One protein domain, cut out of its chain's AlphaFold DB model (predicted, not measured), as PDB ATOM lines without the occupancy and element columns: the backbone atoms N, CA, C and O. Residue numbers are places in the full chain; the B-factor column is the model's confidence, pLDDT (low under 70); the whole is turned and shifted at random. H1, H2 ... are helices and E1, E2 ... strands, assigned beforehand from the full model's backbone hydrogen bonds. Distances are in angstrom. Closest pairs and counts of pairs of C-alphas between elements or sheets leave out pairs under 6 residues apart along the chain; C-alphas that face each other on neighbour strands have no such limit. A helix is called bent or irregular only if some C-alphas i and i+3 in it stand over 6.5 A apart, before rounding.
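Overview. This is residues 8 to 133 of the 196 residues of an uncharacterized protein of Streptomyces phyllanthi (UniProt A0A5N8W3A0). A strongly twisted sheet of four strands, E2 E3 E1 E4, curls round helix H1, which packs on one face; beside its E4 edge, H2 and H3 run side by side over a small three-strand sheet, E5 E7 E6. H1 reaches the other face of that small sheet, beside E5. The printed part has 126 residues, with three named helices and seven named strands in the order E1 E2 E3 H1 E4 H2 E5 E6 E7 H3, a mixed class. Both sheets are mixed; the whole is compact, with a radius of gyration of the C-alphas of 13.9 A and spans of 37 by 29 by 28 A.

Arrangement. Begin with E1, residues 8 to 15, an inner strand. E3, residues 35 to 40, is its parallel neighbour, with N 38 and O 12 at 2.7 A. E4, residues 63 to 70, is parallel to E1 on the other side, with N 13 and O 69 at 2.7 A; it bends by 67 degrees at residue 66. E2, residues 24 to 30, forms a hairpin with E3, N 27 to O 37 being 2.7 A. H1, residues 47 to 60, is on this sheet, its closest C-alphas to E2 being Ala 50 and Ala 24, 5.6 A apart: two layers, a helix on one face of a sheet. E3, H1 and E4 make a split strand-helix-strand unit, with E1 between the two strands and a right-handed crossover. H2, residues 75 to 86, stands only just at this sheet's level, at a height of 3.8 A. Look next at E5, residues 90 to 93, parallel to E7, residues 111 to 114, with N 112 and O 90 at 2.7 A. E7 forms a hairpin with E6, residues 101 to 103, N 103 to O 111 being 2.7 A. The C-alphas of Gly 48 in H1 and His 92 in E5 are their closest, 4.7 A. H3, residues 120 to 133, touches H2 at a shallow tilt of 19 degrees, the same way, closest at C-alphas 80 and 124, 4.6 A; both are on the same face of E5 E7 E6, opposite to H1. H1 and H2 have every O i to N i+4 pair within hydrogen-bond range, H3 8 of 10.

Along the chain. Find C-alpha 8 at (170.089, 189.580, 157.499); E1 runs 22.5 A from there. E4 spans 18.8 A, E2 17.7 A and E3 16.5 A. H1 begins at (166.152, 181.477, 139.593) and spans 20.0 A, H2 16.8 A. E5 spans 10.0 A, E7 9.5 A and E6 6.2 A. H3 spans 19.5 A to C-alpha 133 at (155.040, 167.857, 157.219); it is irregular, with C-alphas 125 and 128 7.1 A apart.

Size, cuts and confidence. The C-alphas farthest apart, those of Ala 32 and Lys 97, are 42.4 A apart. The printed part has no cut, and no link is long. Mean pLDDT of the printed part is 81.0; look for values under 70 at residues 95 to 99 and 104 to 109.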
ATOM      1  N   ASP A   8     171.237 189.869 158.342       78.75
ATOM      2  CA  ASP A   8     170.089 189.580 157.499       78.75
ATOM      3  C   ASP A   8     170.093 190.484 156.261       78.75
ATOM      4  O   ASP A   8     170.220 191.704 156.366       78.75
ATOM      5  N   LEU A   9     169.926 189.878 155.085       85.56
ATOM      6  CA  LEU A   9     169.895 190.559 153.797       85.56
ATOM      7  C   LEU A   9     168.575 190.312 153.058       85.56
ATOM      8  O   LEU A   9     168.059 189.187 153.017       85.56
ATOM      9  N   ALA A  10     168.086 191.357 152.397       87.75
ATOM     10  CA  ALA A  10     167.166 191.255 151.274       87.75
ATOM     11  C   ALA A  10     167.973 191.053 149.982       87.75
ATOM     12  O   ALA A  10     168.839 191.859 149.633       87.75
ATOM     13  N   LEU A  11     167.700 189.959 149.272       90.06
ATOM     14  CA  LEU A  11     168.374 189.598 148.031       90.06
ATOM     15  C   LEU A  11     167.479 189.919 146.833       90.06
ATOM     16  O   LEU A  11     166.524 189.195 146.547       90.06
ATOM     17  N   THR A  12     167.818 190.969 146.093       91.25
ATOM     18  CA  THR A  12     167.169 191.283 144.818       91.25
ATOM     19  C   THR A  12     167.788 190.438 143.717       91.25
ATOM     20  O   THR A  12     168.979 190.520 143.455       91.25
ATOM     21  N   VAL A  13     166.996 189.615 143.050       90.31
ATOM     22  CA  VAL A  13     167.443 188.673 142.027       90.31
ATOM     23  C   VAL A  13     166.947 189.142 140.677       90.31
ATOM     24  O   VAL A  13     165.744 189.176 140.428       90.31
ATOM     25  N   ARG A  14     167.875 189.442 139.775       91.50
ATOM     26  CA  ARG A  14     167.573 189.873 138.413       91.50
ATOM     27  C   ARG A  14     168.293 189.011 137.394       91.50
ATOM     28  O   ARG A  14     169.385 188.492 137.625       91.50
ATOM     29  N   ARG A  15     167.684 188.878 136.224       90.38
ATOM     30  CA  ARG A  15     168.334 188.231 135.087       90.38
ATOM     31  C   ARG A  15     169.374 189.175 134.480       90.38
ATOM     32  O   ARG A  15     169.098 190.358 134.304       90.38
ATOM     33  N   GLY A  16     170.532 188.653 134.096       89.38
ATOM     34  CA  GLY A  16     171.540 189.445 133.395       89.38
ATOM     35  C   GLY A  16     172.753 188.630 132.973       89.38
ATOM     36  O   GLY A  16     172.768 187.409 133.091       89.38
ATOM     37  N   THR A  17     173.765 189.323 132.458       88.75
ATOM     38  CA  THR A  17     175.039 188.709 132.079       88.75
ATOM     39  C   THR A  17     175.916 188.544 133.311       88.75
ATOM     40  O   THR A  17     176.213 189.527 133.999       88.75
ATOM     41  N   THR A  18     176.324 187.310 133.574       90.38
ATOM     42  CA  THR A  18     177.275 186.942 134.623       90.38
ATOM     43  C   THR A  18     178.705 186.927 134.086       90.38
ATOM     44  O   THR A  18     178.956 187.023 132.883       90.38
ATOM     45  N   SER A  19     179.662 186.822 135.000       85.31
ATOM     46  CA  SER A  19     181.061 186.560 134.685       85.31
ATOM     47  C   SER A  19     181.185 185.240 133.905       85.31
ATOM     48  O   SER A  19     180.413 184.311 134.167       85.31
ATOM     49  N   PRO A  20     182.154 185.110 132.978       85.25
ATOM     50  CA  PRO A  20     182.294 183.915 132.150       85.25
ATOM     51  C   PRO A  20     182.296 182.619 132.972       85.25
ATOM     52  O   PRO A  20     183.057 182.480 133.928       85.25
ATOM     53  N   GLY A  21     181.423 181.678 132.603       78.44
ATOM     54  CA  GLY A  21     181.300 180.369 133.255       78.44
ATOM     55  C   GLY A  21     180.566 180.359 134.603       78.44
ATOM     56  O   GLY A  21     180.398 179.285 135.177       78.44
ATOM     57  N   LYS A  22     180.098 181.504 135.114       83.75
ATOM     58  CA  LYS A  22     179.329 181.561 136.365       83.75
ATOM     59  C   LYS A  22     177.831 181.571 136.104       83.75
ATOM     60  O   LYS A  22     177.331 182.368 135.320       83.75
ATOM     61  N   ALA A  23     177.096 180.732 136.829       86.81
ATOM     62  CA  ALA A  23     175.638 180.701 136.759       86.81
ATOM     63  C   ALA A  23     174.974 181.902 137.463       86.81
ATOM     64  O   ALA A  23     173.889 182.329 137.065       86.81
ATOM     65  N   ALA A  24     175.627 182.456 138.491       90.31
ATOM     66  CA  ALA A  24     175.149 183.614 139.233       90.31
ATOM     67  C   ALA A  24     176.307 184.425 139.843       90.31
ATOM     68  O   ALA A  24     177.329 183.856 140.223       90.31
ATOM     69  N   ASP A  25     176.119 185.740 139.954       92.81
ATOM     70  CA  ASP A  25     177.038 186.699 140.571       92.81
ATOM     71  C   ASP A  25     176.300 187.553 141.604       92.81
ATOM     72  O   ASP A  25     175.279 188.168 141.292       92.81
ATOM     73  N   ILE A  26     176.855 187.653 142.811       91.25
ATOM     74  CA  ILE A  26     176.418 188.644 143.798       91.25
ATOM     75  C   ILE A  26     177.075 189.983 143.450       91.25
ATOM     76  O   ILE A  26     178.286 190.069 143.249       91.25
ATOM     77  N   ARG A  27     176.258 191.025 143.370       89.38
ATOM     78  CA  ARG A  27     176.605 192.422 143.112       89.38
ATOM     79  C   ARG A  27     175.993 193.296 144.194       89.38
ATOM     80  O   ARG A  27     175.045 192.884 144.860       89.38
ATOM     81  N   ASP A  28     176.525 194.507 144.325       87.94
ATOM     82  CA  ASP A  28     175.925 195.569 145.137       87.94
ATOM     83  C   ASP A  28     175.593 195.102 146.568       87.94
ATOM     84  O   ASP A  28     174.505 195.343 147.083       87.94
ATOM     85  N   LEU A  29     176.514 194.354 147.189       89.19
ATOM     86  CA  LEU A  29     176.385 193.916 148.577       89.19
ATOM     87  C   LEU A  29     176.593 195.127 149.490       89.19
ATOM     88  O   LEU A  29     177.716 195.615 149.619       89.19
ATOM     89  N   SER A  30     175.519 195.583 150.132       87.12
ATOM     90  CA  SER A  30     175.549 196.647 151.135       87.12
ATOM     91  C   SER A  30     175.114 196.091 152.493       87.12
ATOM     92  O   SER A  30     173.916 195.993 152.775       87.12
ATOM     93  N   PRO A  31     176.072 195.727 153.369       79.56
ATOM     94  CA  PRO A  31     175.763 195.267 154.721       79.56
ATOM     95  C   PRO A  31     175.055 196.328 155.572       79.56
ATOM     96  O   PRO A  31     174.266 195.972 156.439       79.56
ATOM     97  N   ALA A  32     175.328 197.615 155.327       81.38
ATOM     98  CA  ALA A  32     174.703 198.724 156.049       81.38
ATOM     99  C   ALA A  32     173.213 198.863 155.708       81.38
ATOM    100  O   ALA A  32     172.400 199.097 156.598       81.38
ATOM    101  N   ASP A  33     172.863 198.656 154.437       83.19
ATOM    102  CA  ASP A  33     171.479 198.742 153.962       83.19
ATOM    103  C   ASP A  33     170.738 197.402 154.073       83.19
ATOM    104  O   ASP A  33     169.551 197.321 153.768       83.19
ATOM    105  N   GLY A  34     171.431 196.332 154.474       84.44
ATOM    106  CA  GLY A  34     170.863 194.990 154.540       84.44
ATOM    107  C   GLY A  34     170.427 194.466 153.170       84.44
ATOM    108  O   GLY A  34     169.431 193.750 153.076       84.44
ATOM    109  N   THR A  35     171.124 194.837 152.089       89.81
ATOM    110  CA  THR A  35     170.729 194.468 150.722       89.81
ATOM    111  C   THR A  35     171.863 193.847 149.916       89.81
ATOM    112  O   THR A  35     173.046 194.112 150.134       89.81
ATOM    113  N   ALA A  36     171.492 192.989 148.969       91.81
ATOM    114  CA  ALA A  36     172.388 192.455 147.955       91.81
ATOM    115  C   ALA A  36     171.629 192.246 146.644       91.81
ATOM    116  O   ALA A  36     170.431 191.954 146.646       91.81
ATOM    117  N   THR A  37     172.333 192.333 145.517       93.25
ATOM    118  CA  THR A  37     171.766 192.040 144.198       93.25
ATOM    119  C   THR A  37     172.387 190.779 143.614       93.25
ATOM    120  O   THR A  37     173.577 190.729 143.344       93.25
ATOM    121  N   LEU A  38     171.589 189.757 143.338       93.81
ATOM    122  CA  LEU A  38     171.999 188.600 142.555       93.81
ATOM    123  C   LEU A  38     171.698 188.833 141.074       93.81
ATOM    124  O   LEU A  38     170.555 189.089 140.695       93.81
ATOM    125  N   VAL A  39     172.704 188.669 140.223       93.50
ATOM    126  CA  VAL A  39     172.529 188.564 138.772       93.50
ATOM    127  C   VAL A  39     172.722 187.113 138.368       93.50
ATOM    128  O   VAL A  39     173.725 186.515 138.738       93.50
ATOM    129  N   TYR A  40     171.793 186.542 137.601       91.44
ATOM    130  CA  TYR A  40     171.930 185.169 137.104       91.44
ATOM    131  C   TYR A  40     171.758 185.072 135.587       91.44
ATOM    132  O   TYR A  40     170.962 185.808 134.987       91.44
ATOM    133  N   ASP A  41     172.486 184.129 134.985       89.19
ATOM    134  CA  ASP A  41     172.343 183.780 133.575       89.19
ATOM    135  C   ASP A  41     171.317 182.654 133.423       89.19
ATOM    136  O   ASP A  41     171.522 181.520 133.864       89.19
ATOM    137  N   ARG A  42     170.209 182.961 132.736       86.62
ATOM    138  CA  ARG A  42     169.117 182.011 132.485       86.62
ATOM    139  C   ARG A  42     169.539 180.763 131.705       86.62
ATOM    140  O   ARG A  42     168.790 179.792 131.686       86.62
ATOM    141  N   HIS A  43     170.654 180.826 130.979       86.94
ATOM    142  CA  HIS A  43     171.150 179.716 130.173       86.94
ATOM    143  C   HIS A  43     171.917 178.700 131.024       86.94
ATOM    144  O   HIS A  43     172.054 177.552 130.612       86.94
ATOM    145  N   LEU A  44     172.376 179.112 132.210       83.00
ATOM    146  CA  LEU A  44     173.183 178.299 133.118       83.00
ATOM    147  C   LEU A  44     172.425 177.899 134.390       83.00
ATOM    148  O   LEU A  44     172.706 176.845 134.954       83.00
ATOM    149  N   ALA A  45     171.461 178.705 134.845       83.44
ATOM    150  CA  ALA A  45     170.649 178.393 136.016       83.44
ATOM    151  C   ALA A  45     169.227 178.954 135.922       83.44
ATOM    152  O   ALA A  45     168.971 180.013 135.348       83.44
ATOM    153  N   ASN A  46     168.294 178.249 136.564       83.81
ATOM    154  CA  ASN A  46     166.990 178.808 136.903       83.81
ATOM    155  C   ASN A  46     167.104 179.702 138.165       83.81
ATOM    156  O   ASN A  46     168.081 179.581 138.913       83.81
ATOM    157  N   PRO A  47     166.113 180.572 138.441       82.25
ATOM    158  CA  PRO A  47     166.152 181.477 139.593       82.25
ATOM    159  C   PRO A  47     166.373 180.762 140.926       82.25
ATOM    160  O   PRO A  47     167.116 181.244 141.770       82.25
ATOM    161  N   GLY A  48     165.766 179.586 141.090       80.31
ATOM    162  CA  GLY A  48     165.895 178.766 142.291       80.31
ATOM    163  C   GLY A  48     167.321 178.326 142.578       80.31
ATOM    164  O   GLY A  48     167.842 178.516 143.671       80.31
ATOM    165  N   THR A  49     167.975 177.803 141.547       80.12
ATOM    166  CA  THR A  49     169.375 177.377 141.599       80.12
ATOM    167  C   THR A  49     170.291 178.571 141.845       80.12
ATOM    168  O   THR A  49     171.207 178.483 142.654       80.12
ATOM    169  N   ALA A  50     170.024 179.709 141.200       86.75
ATOM    170  CA  ALA A  50     170.796 180.926 141.418       86.75
ATOM    171  C   ALA A  50     170.672 181.434 142.866       86.75
ATOM    172  O   ALA A  50     171.680 181.752 143.491       86.75
ATOM    173  N   VAL A  51     169.453 181.472 143.414       86.12
ATOM    174  CA  VAL A  51     169.185 181.876 144.804       86.12
ATOM    175  C   VAL A  51     169.868 180.943 145.796       86.12
ATOM    176  O   VAL A  51     170.491 181.425 146.740       86.12
ATOM    177  N   TRP A  52     169.805 179.634 145.563       83.88
ATOM    178  CA  TRP A  52     170.497 178.643 146.384       83.88
ATOM    179  C   TRP A  52     172.019 178.866 146.385       83.88
ATOM    180  O   TRP A  52     172.628 178.984 147.450       83.88
ATOM    181  N   LEU A  53     172.629 179.037 145.205       82.75
ATOM    182  CA  LEU A  53     174.061 179.342 145.077       82.75
ATOM    183  C   LEU A  53     174.436 180.651 145.789       82.75
ATOM    184  O   LEU A  53     175.456 180.719 146.475       82.75
ATOM    185  N   ALA A  54     173.596 181.681 145.667       87.00
ATOM    186  CA  ALA A  54     173.803 182.955 146.343       87.00
ATOM    187  C   ALA A  54     173.727 182.814 147.865       87.00
ATOM    188  O   ALA A  54     174.579 183.349 148.566       87.00
ATOM    189  N   ARG A  55     172.745 182.065 148.380       84.12
ATOM    190  CA  ARG A  55     172.594 181.783 149.813       84.12
ATOM    191  C   ARG A  55     173.820 181.061 150.364       84.12
ATOM    192  O   ARG A  55     174.333 181.489 151.391       84.12
ATOM    193  N   ILE A  56     174.332 180.040 149.673       79.56
ATOM    194  CA  ILE A  56     175.573 179.351 150.073       79.56
ATOM    195  C   ILE A  56     176.741 180.338 150.133       79.56
ATOM    196  O   ILE A  56     177.439 180.409 151.145       79.56
ATOM    197  N   SER A  57     176.934 181.128 149.075       83.75
ATOM    198  CA  SER A  57     178.038 182.086 149.010       83.75
ATOM    199  C   SER A  57     177.929 183.163 150.093       83.75
ATOM    200  O   SER A  57     178.928 183.497 150.718       83.75
ATOM    201  N   LEU A  58     176.738 183.709 150.339       84.06
ATOM    202  CA  LEU A  58     176.499 184.728 151.366       84.06
ATOM    203  C   LEU A  58     176.718 184.174 152.777       84.06
ATOM    204  O   LEU A  58     177.354 184.831 153.599       84.06
ATOM    205  N   ARG A  59     176.291 182.934 153.032       77.69
ATOM    206  CA  ARG A  59     176.512 182.252 154.316       77.69
ATOM    207  C   ARG A  59     177.984 182.069 154.641       77.69
ATOM    208  O   ARG A  59     178.384 182.327 155.770       77.69
ATOM    209  N   GLN A  60     178.803 181.703 153.653       74.94
ATOM    210  CA  GLN A  60     180.260 181.605 153.828       74.94
ATOM    211  C   GLN A  60     180.897 182.929 154.278       74.94
ATOM    212  O   GLN A  60     181.978 182.920 154.858       74.94
ATOM    213  N   HIS A  61     180.219 184.055 154.046       79.50
ATOM    214  CA  HIS A  61     180.660 185.391 154.436       79.50
ATOM    215  C   HIS A  61     179.885 185.950 155.643       79.50
ATOM    216  O   HIS A  61     180.001 187.134 155.946       79.50
ATOM    217  N   GLY A  62     179.110 185.118 156.350       74.81
ATOM    218  CA  GLY A  62     178.377 185.529 157.551       74.81
ATOM    219  C   GLY A  62     177.103 186.326 157.267       74.81
ATOM    220  O   GLY A  62     176.729 187.178 158.068       74.81
ATOM    221  N   TYR A  63     176.428 186.073 156.145       81.62
ATOM    222  CA  TYR A  63     175.149 186.705 155.813       81.62
ATOM    223  C   TYR A  63     174.024 185.678 155.669       81.62
ATOM    224  O   TYR A  63     174.214 184.605 155.093       81.62
ATOM    225  N   ALA A  64     172.825 186.034 156.131       78.62
ATOM    226  CA  ALA A  64     171.615 185.231 155.971       78.62
ATOM    227  C   ALA A  64     170.625 185.942 155.042       78.62
ATOM    228  O   ALA A  64     170.341 187.122 155.203       78.62
ATOM    229  N   VAL A  65     170.054 185.227 154.070       79.69
ATOM    230  CA  VAL A  65     169.037 185.800 153.171       79.69
ATOM    231  C   VAL A  65     167.648 185.594 153.773       79.69
ATOM    232  O   VAL A  65     167.161 184.460 153.841       79.69
ATOM    233  N   ARG A  66     167.003 186.688 154.186       78.25
ATOM    234  CA  ARG A  66     165.646 186.673 154.761       78.25
ATOM    235  C   ARG A  66     164.542 186.907 153.751       78.25
ATOM    236  O   ARG A  66     163.439 186.397 153.926       78.25
ATOM    237  N   GLU A  67     164.828 187.684 152.721       84.00
ATOM    238  CA  GLU A  67     163.873 187.986 151.669       84.00
ATOM    239  C   GLU A  67     164.550 187.817 150.319       84.00
ATOM    240  O   GLU A  67     165.716 188.167 150.144       84.00
ATOM    241  N   VAL A  68     163.808 187.267 149.365       86.81
ATOM    242  CA  VAL A  68     164.214 187.193 147.967       86.81
ATOM    243  C   VAL A  68     163.192 187.960 147.146       86.81
ATOM    244  O   VAL A  68     162.005 187.635 147.162       86.81
ATOM    245  N   ILE A  69     163.664 188.971 146.423       86.50
ATOM    246  CA  ILE A  69     162.852 189.830 145.562       86.50
ATOM    247  C   ILE A  69     163.241 189.523 144.123       86.50
ATOM    248  O   ILE A  69     164.349 189.834 143.703       86.50
ATOM    249  N   LEU A  70     162.354 188.898 143.356       85.94
ATOM    250  CA  LEU A  70     162.625 188.579 141.955       85.94
ATOM    251  C   LEU A  70     162.232 189.757 141.063       85.94
ATOM    252  O   LEU A  70     161.051 189.990 140.804       85.94
ATOM    253  N   ASP A  71     163.235 190.487 140.593       83.81
ATOM    254  CA  ASP A  71     163.069 191.621 139.693       83.81
ATOM    255  C   ASP A  71     162.834 191.138 138.251       83.81
ATOM    256  O   ASP A  71     163.537 190.264 137.727       83.81
ATOM    257  N   GLY A  72     161.799 191.684 137.612       77.38
ATOM    258  CA  GLY A  72     161.373 191.310 136.261       77.38
ATOM    259  C   GLY A  72     160.682 189.943 136.137       77.38
ATOM    260  O   GLY A  72     160.528 189.450 135.018       77.38
ATOM    261  N   MET A  73     160.264 189.318 137.245       80.00
ATOM    262  CA  MET A  73     159.465 188.082 137.229       80.00
ATOM    263  C   MET A  73     158.006 188.342 137.614       80.00
ATOM    264  O   MET A  73     157.684 189.311 138.296       80.00
ATOM    265  N   GLY A  74     157.109 187.468 137.146       78.69
ATOM    266  CA  GLY A  74     155.679 187.584 137.424       78.69
ATOM    267  C   GLY A  74     155.365 187.506 138.928       78.69
ATOM    268  O   GLY A  74     156.062 186.797 139.659       78.69
ATOM    269  N   PRO A  75     154.288 188.169 139.389       80.12
ATOM    270  CA  PRO A  75     153.980 188.334 140.813       80.12
ATOM    271  C   PRO A  75     153.852 187.007 141.576       80.12
ATOM    272  O   PRO A  75     154.233 186.940 142.741       80.12
ATOM    273  N   GLY A  76     153.392 185.935 140.919       82.94
ATOM    274  CA  GLY A  76     153.288 184.606 141.530       82.94
ATOM    275  C   GLY A  76     154.640 183.986 141.905       82.94
ATOM    276  O   GLY A  76     154.773 183.431 142.992       82.94
ATOM    277  N   ILE A  77     155.672 184.114 141.055       81.31
ATOM    278  CA  ILE A  77     157.008 183.568 141.370       81.31
ATOM    279  C   ILE A  77     157.624 184.384 142.513       81.31
ATOM    280  O   ILE A  77     158.199 183.818 143.441       81.31
ATOM    281  N   THR A  78     157.462 185.708 142.483       82.31
ATOM    282  CA  THR A  78     157.945 186.597 143.545       82.31
ATOM    283  C   THR A  78     157.295 186.282 144.892       82.31
ATOM    284  O   THR A  78     158.002 186.184 145.893       82.31
ATOM    285  N   ALA A  79     155.978 186.055 144.928       84.44
ATOM    286  CA  ALA A  79     155.274 185.649 146.144       84.44
ATOM    287  C   ALA A  79     155.787 184.302 146.682       84.44
ATOM    288  O   ALA A  79     156.114 184.201 147.863       84.44
ATOM    289  N   LEU A  80     155.956 183.302 145.810       86.38
ATOM    290  CA  LEU A  80     156.486 181.991 146.186       86.38
ATOM    291  C   LEU A  80     157.880 182.084 146.829       86.38
ATOM    292  O   LEU A  80     158.110 181.507 147.889       86.38
ATOM    293  N   PHE A  81     158.812 182.821 146.216       85.19
ATOM    294  CA  PHE A  81     160.167 182.982 146.759       85.19
ATOM    295  C   PHE A  81     160.198 183.810 148.046       85.19
ATOM    296  O   PHE A  81     161.023 183.542 148.924       85.19
ATOM    297  N   ARG A  82     159.292 184.781 148.193       82.50
ATOM    298  CA  ARG A  82     159.123 185.533 149.438       82.50
ATOM    299  C   ARG A  82     158.654 184.625 150.576       82.50
ATOM    300  O   ARG A  82     159.292 184.616 151.627       82.50
ATOM    301  N   GLU A  83     157.602 183.835 150.370       83.06
ATOM    302  CA  GLU A  83     157.097 182.910 151.397       83.06
ATOM    303  C   GLU A  83     158.116 181.818 151.734       83.06
ATOM    304  O   GLU A  83     158.371 181.539 152.905       83.06
ATOM    305  N   ALA A  84     158.792 181.271 150.724       84.00
ATOM    306  CA  ALA A  84     159.890 180.334 150.928       84.00
ATOM    307  C   ALA A  84     161.019 180.928 151.783       84.00
ATOM    308  O   ALA A  84     161.535 180.274 152.690       84.00
ATOM    309  N   SER A  85     161.366 182.198 151.553       80.31
ATOM    310  CA  SER A  85     162.422 182.876 152.307       80.31
ATOM    311  C   SER A  85     162.067 183.069 153.783       80.31
ATOM    312  O   SER A  85     162.956 182.938 154.627       80.31
ATOM    313  N   ARG A  86     160.783 183.283 154.115       77.00
ATOM    314  CA  ARG A  86     160.310 183.375 155.511       77.00
ATOM    315  C   ARG A  86     160.575 182.102 156.304       77.00
ATOM    316  O   ARG A  86     160.933 182.180 157.474       77.00
ATOM    317  N   VAL A  87     160.445 180.948 155.658       73.75
ATOM    318  CA  VAL A  87     160.741 179.640 156.262       73.75
ATOM    319  C   VAL A  87     162.145 179.129 155.904       73.75
ATOM    320  O   VAL A  87     162.422 177.943 156.035       73.75
ATOM    321  N   ARG A  88     163.038 180.028 155.450       75.25
ATOM    322  CA  ARG A  88     164.429 179.761 155.026       75.25
ATOM    323  C   ARG A  88     164.581 178.542 154.106       75.25
ATOM    324  O   ARG A  88     165.565 177.810 154.184       75.25
ATOM    325  N   LEU A  89     163.616 178.364 153.217       78.81
ATOM    326  CA  LEU A  89     163.530 177.253 152.290       78.81
ATOM    327  C   LEU A  89     163.937 177.709 150.884       78.81
ATOM    328  O   LEU A  89     163.569 178.796 150.435       78.81
ATOM    329  N   ASP A  90     164.694 176.870 150.186       80.00
ATOM    330  CA  ASP A  90     165.057 177.117 148.794       80.00
ATOM    331  C   ASP A  90     163.933 176.655 147.869       80.00
ATOM    332  O   ASP A  90     163.286 175.644 148.110       80.00
ATOM    333  N   VAL A  91     163.680 177.368 146.778       82.56
ATOM    334  CA  VAL A  91     162.660 176.961 145.799       82.56
ATOM    335  C   VAL A  91     163.360 176.458 144.560       82.56
ATOM    336  O   VAL A  91     164.184 177.167 143.994       82.56
ATOM    337  N   HIS A  92     163.000 175.269 144.088       81.50
ATOM    338  CA  HIS A  92     163.458 174.765 142.802       81.50
ATOM    339  C   HIS A  92     162.286 174.645 141.829       81.50
ATOM    340  O   HIS A  92     161.342 173.887 142.052       81.50
ATOM    341  N   LEU A  93     162.363 175.379 140.720       79.44
ATOM    342  CA  LEU A  93     161.387 175.285 139.637       79.44
ATOM    343  C   LEU A  93     161.804 174.136 138.712       79.44
ATOM    344  O   LEU A  93     162.775 174.253 137.963       79.44
ATOM    345  N   GLY A  94     161.107 173.007 138.819       73.69
ATOM    346  CA  GLY A  94     161.398 171.797 138.053       73.69
ATOM    347  C   GLY A  94     160.680 171.760 136.704       73.69
ATOM    348  O   GLY A  94     159.640 172.380 136.524       73.69
ATOM    349  N   SER A  95     161.197 170.969 135.764       64.75
ATOM    350  CA  SER A  95     160.619 170.776 134.423       64.75
ATOM    351  C   SER A  95     159.533 169.687 134.338       64.75
ATOM    352  O   SER A  95     159.050 169.382 133.250       64.75
ATOM    353  N   GLY A  96     159.147 169.071 135.460       57.34
ATOM    354  CA  GLY A  96     158.223 167.931 135.490       57.34
ATOM    355  C   GLY A  96     156.752 168.306 135.689       57.34
ATOM    356  O   GLY A  96     156.440 169.412 136.120       57.34
ATOM    357  N   LYS A  97     155.858 167.339 135.435       56.31
ATOM    358  CA  LYS A  97     154.479 167.300 135.951       56.31
ATOM    359  C   LYS A  97     154.465 166.445 137.222       56.31
ATOM    360  O   LYS A  97     155.078 165.380 137.232       56.31
ATOM    361  N   GLY A  98     153.786 166.879 138.279       67.06
ATOM    362  CA  GLY A  98     153.695 166.098 139.516       67.06
ATOM    363  C   GLY A  98     153.145 166.883 140.698       67.06
ATOM    364  O   GLY A  98     152.703 168.019 140.547       67.06
ATOM    365  N   THR A  99     153.171 166.263 141.874       67.25
ATOM    366  CA  THR A  99     152.827 166.904 143.148       67.25
ATOM    367  C   THR A  99     154.036 167.688 143.667       67.25
ATOM    368  O   THR A  99     155.150 167.150 143.625       67.25
ATOM    369  N   PRO A 100     153.859 168.925 144.168       72.62
ATOM    370  CA  PRO A 100     154.930 169.643 144.842       72.62
ATOM    371  C   PRO A 100     155.471 168.832 146.016       72.62
ATOM    372  O   PRO A 100     154.705 168.221 146.763       72.62
ATOM    373  N   ARG A 101     156.789 168.832 146.190       76.00
ATOM    374  CA  ARG A 101     157.440 168.103 147.283       76.00
ATOM    375  C   ARG A 101     158.560 168.924 147.883       76.00
ATOM    376  O   ARG A 101     159.264 169.639 147.173       76.00
ATOM    377  N   VAL A 102     158.735 168.784 149.187       78.94
ATOM    378  CA  VAL A 102     159.917 169.279 149.884       78.94
ATOM    379  C   VAL A 102     160.988 168.196 149.794       78.94
ATOM    380  O   VAL A 102     160.764 167.065 150.211       78.94
ATOM    381  N   VAL A 103     162.124 168.531 149.199       73.69
ATOM    382  CA  VAL A 103     163.317 167.695 149.102       73.69
ATOM    383  C   VAL A 103     164.279 168.154 150.187       73.69
ATOM    384  O   VAL A 103     164.684 169.314 150.219       73.69
ATOM    385  N   THR A 104     164.626 167.256 151.097       66.50
ATOM    386  CA  THR A 104     165.659 167.487 152.104       66.50
ATOM    387  C   THR A 104     166.909 166.747 151.665       66.50
ATOM    388  O   THR A 104     166.851 165.539 151.452       66.50
ATOM    389  N   TYR A 105     168.017 167.461 151.511       56.38
ATOM    390  CA  TYR A 105     169.328 166.822 151.450       56.38
ATOM    391  C   TYR A 105     169.897 166.812 152.865       56.38
ATOM    392  O   TYR A 105     169.640 167.762 153.607       56.38
ATOM    393  N   ASP A 106     170.629 165.756 153.215       46.50
ATOM    394  CA  ASP A 106     171.033 165.468 154.597       46.50
ATOM    395  C   ASP A 106     171.797 166.629 155.269       46.50
ATOM    396  O   ASP A 106     171.644 166.819 156.467       46.50
ATOM    397  N   ASP A 107     172.456 167.501 154.490       49.50
ATOM    398  CA  ASP A 107     173.182 168.680 154.994       49.50
ATOM    399  C   ASP A 107     172.775 170.013 154.327       49.50
ATOM    400  O   ASP A 107     173.525 170.992 154.347       49.50
ATOM    401  N   SER A 108     171.619 170.085 153.652       57.06
ATOM    402  CA  SER A 108     171.164 171.329 153.001       57.06
ATOM    403  C   SER A 108     169.809 171.816 153.515       57.06
ATOM    404  O   SER A 108     168.969 171.022 153.969       57.06
ATOM    405  N   PRO A 109     169.537 173.132 153.396       62.62
ATOM    406  CA  PRO A 109     168.191 173.649 153.567       62.62
ATOM    407  C   PRO A 109     167.214 172.835 152.726       62.62
ATOM    408  O   PRO A 109     167.529 172.400 151.614       62.62
ATOM    409  N   ALA A 110     166.029 172.603 153.280       72.19
ATOM    410  CA  ALA A 110     164.952 172.000 152.521       72.19
ATOM    411  C   ALA A 110     164.744 172.807 151.235       72.19
ATOM    412  O   ALA A 110     164.752 174.037 151.268       72.19
ATOM    413  N   ALA A 111     164.540 172.111 150.125       77.00
ATOM    414  CA  ALA A 111     164.175 172.706 148.856       77.00
ATOM    415  C   ALA A 111     162.730 172.333 148.518       77.00
ATOM    416  O   ALA A 111     162.365 171.164 148.560       77.00
ATOM    417  N   TYR A 112     161.885 173.286 148.150       80.44
ATOM    418  CA  TYR A 112     160.540 173.018 147.651       80.44
ATOM    419  C   TYR A 112     160.563 172.951 146.133       80.44
ATOM    420  O   TYR A 112     160.868 173.932 145.452       80.44
ATOM    421  N   GLN A 113     160.254 171.775 145.600       83.38
ATOM    422  CA  GLN A 113     160.185 171.556 144.169       83.38
ATOM    423  C   GLN A 113     158.783 171.885 143.663       83.38
ATOM    424  O   GLN A 113     157.828 171.160 143.953       83.38
ATOM    425  N   VAL A 114     158.683 172.948 142.862       82.81
ATOM    426  CA  VAL A 114     157.446 173.334 142.177       82.81
ATOM    427  C   VAL A 114     157.508 172.864 140.718       82.81
ATOM    428  O   VAL A 114     158.438 173.242 139.998       82.81
ATOM    429  N   PRO A 115     156.567 172.010 140.277       81.81
ATOM    430  CA  PRO A 115     156.444 171.569 138.888       81.81
ATOM    431  C   PRO A 115     156.222 172.730 137.909       81.81
ATOM    432  O   PRO A 115     155.606 173.740 138.248       81.81
ATOM    433  N   ALA A 116     156.654 172.569 136.659       80.94
ATOM    434  CA  ALA A 116     156.375 173.550 135.617       80.94
ATOM    435  C   ALA A 116     154.868 173.606 135.312       80.94
ATOM    436  O   ALA A 116     154.208 172.574 135.190       80.94
ATOM    437  N   GLY A 117     154.335 174.821 135.149       77.75
ATOM    438  CA  GLY A 117     152.922 175.047 134.822       77.75
ATOM    439  C   GLY A 117     151.953 174.891 135.997       77.75
ATOM    440  O   GLY A 117     150.746 174.922 135.780       77.75
ATOM    441  N   TRP A 118     152.460 174.721 137.220       82.44
ATOM    442  CA  TRP A 118     151.639 174.782 138.428       82.44
ATOM    443  C   TRP A 118     151.203 176.217 138.735       82.44
ATOM    444  O   TRP A 118     151.921 177.167 138.415       82.44
ATOM    445  N   ASP A 119     150.052 176.363 139.395       86.69
ATOM    446  CA  ASP A 119     149.640 177.652 139.942       86.69
ATOM    447  C   ASP A 119     150.556 178.019 141.118       86.69
ATOM    448  O   ASP A 119     150.670 177.300 142.113       86.69
ATOM    449  N   LEU A 120     151.272 179.127 140.963       84.94
ATOM    450  CA  LEU A 120     152.285 179.571 141.910       84.94
ATOM    451  C   LEU A 120     151.681 180.158 143.185       84.94
ATOM    452  O   LEU A 120     152.350 180.123 144.216       84.94
ATOM    453  N   ALA A 121     150.448 180.672 143.129       84.50
ATOM    454  CA  ALA A 121     149.741 181.147 144.315       84.50
ATOM    455  C   ALA A 121     149.388 179.959 145.218       84.50
ATOM    456  O   ALA A 121     149.805 179.912 146.371       84.50
ATOM    457  N   ASP A 122     148.774 178.925 144.640       83.50
ATOM    458  CA  ASP A 122     148.507 177.655 145.321       83.50
ATOM    459  C   ASP A 122     149.787 177.005 145.870       83.50
ATOM    460  O   ASP A 122     149.782 176.420 146.955       83.50
ATOM    461  N   ALA A 123     150.892 177.071 145.118       85.38
ATOM    462  CA  ALA A 123     152.183 176.556 145.573       85.38
ATOM    463  C   ALA A 123     152.701 177.324 146.799       85.38
ATOM    464  O   ALA A 123     153.215 176.703 147.729       85.38
ATOM    465  N   ALA A 124     152.563 178.653 146.806       85.25
ATOM    466  CA  ALA A 124     152.971 179.500 147.923       85.25
ATOM    467  C   ALA A 124     152.123 179.223 149.175       85.25
ATOM    468  O   ALA A 124     152.685 179.007 150.248       85.25
ATOM    469  N   ASP A 125     150.801 179.113 149.030       83.00
ATOM    470  CA  ASP A 125     149.878 178.858 150.145       83.00
ATOM    471  C   ASP A 125     150.116 177.493 150.809       83.00
ATOM    472  O   ASP A 125     149.978 177.332 152.024       83.00
ATOM    473  N   ARG A 126     150.512 176.485 150.023       79.88
ATOM    474  CA  ARG A 126     150.773 175.122 150.518       79.88
ATOM    475  C   ARG A 126     152.173 174.947 151.103       79.88
ATOM    476  O   ARG A 126     152.414 173.955 151.796       79.88
ATOM    477  N   LEU A 127     153.094 175.873 150.839       82.56
ATOM    478  CA  LEU A 127     154.504 175.760 151.214       82.56
ATOM    479  C   LEU A 127     154.712 175.621 152.733       82.56
ATOM    480  O   LEU A 127     155.426 174.692 153.123       82.56
ATOM    481  N   PRO A 128     154.077 176.426 153.612       76.88
ATOM    482  CA  PRO A 128     154.256 176.289 155.058       76.88
ATOM    483  C   PRO A 128     153.831 174.913 155.583       76.88
ATOM    484  O   PRO A 128     154.551 174.293 156.363       76.88
ATOM    485  N   ALA A 129     152.688 174.399 155.117       79.25
ATOM    486  CA  ALA A 129     152.180 173.091 155.526       79.25
ATOM    487  C   ALA A 129     153.052 171.942 154.994       79.25
ATOM    488  O   ALA A 129     153.359 171.005 155.731       79.25
ATOM    489  N   ALA A 130     153.496 172.028 153.735       77.19
ATOM    490  CA  ALA A 130     154.390 171.040 153.135       77.19
ATOM    491  C   ALA A 130     155.754 171.001 153.841       77.19
ATOM    492  O   ALA A 130     156.276 169.922 154.121       77.19
ATOM    493  N   HIS A 131     156.310 172.168 154.179       76.38
ATOM    494  CA  HIS A 131     157.527 172.271 154.979       76.38
ATOM    495  C   HIS A 131     157.333 171.646 156.363       76.38
ATOM    496  O   HIS A 131     158.163 170.852 156.808       76.38
ATOM    497  N   ALA A 132     156.200 171.940 157.006       74.19
ATOM    498  CA  ALA A 132     155.912 171.425 158.331       74.19
ATOM    499  C   ALA A 132     155.785 169.895 158.373       74.19
ATOM    500  O   ALA A 132     156.285 169.257 159.298       74.19
ATOM    501  N   ALA A 133     155.159 169.305 157.352       75.44
ATOM    502  CA  ALA A 133     155.040 167.857 157.219       75.44
ATOM    503  C   ALA A 133     156.393 167.175 156.945       75.44
ATOM    504  O   ALA A 133     156.621 166.061 157.412       75.44
TER     505      ALA A 133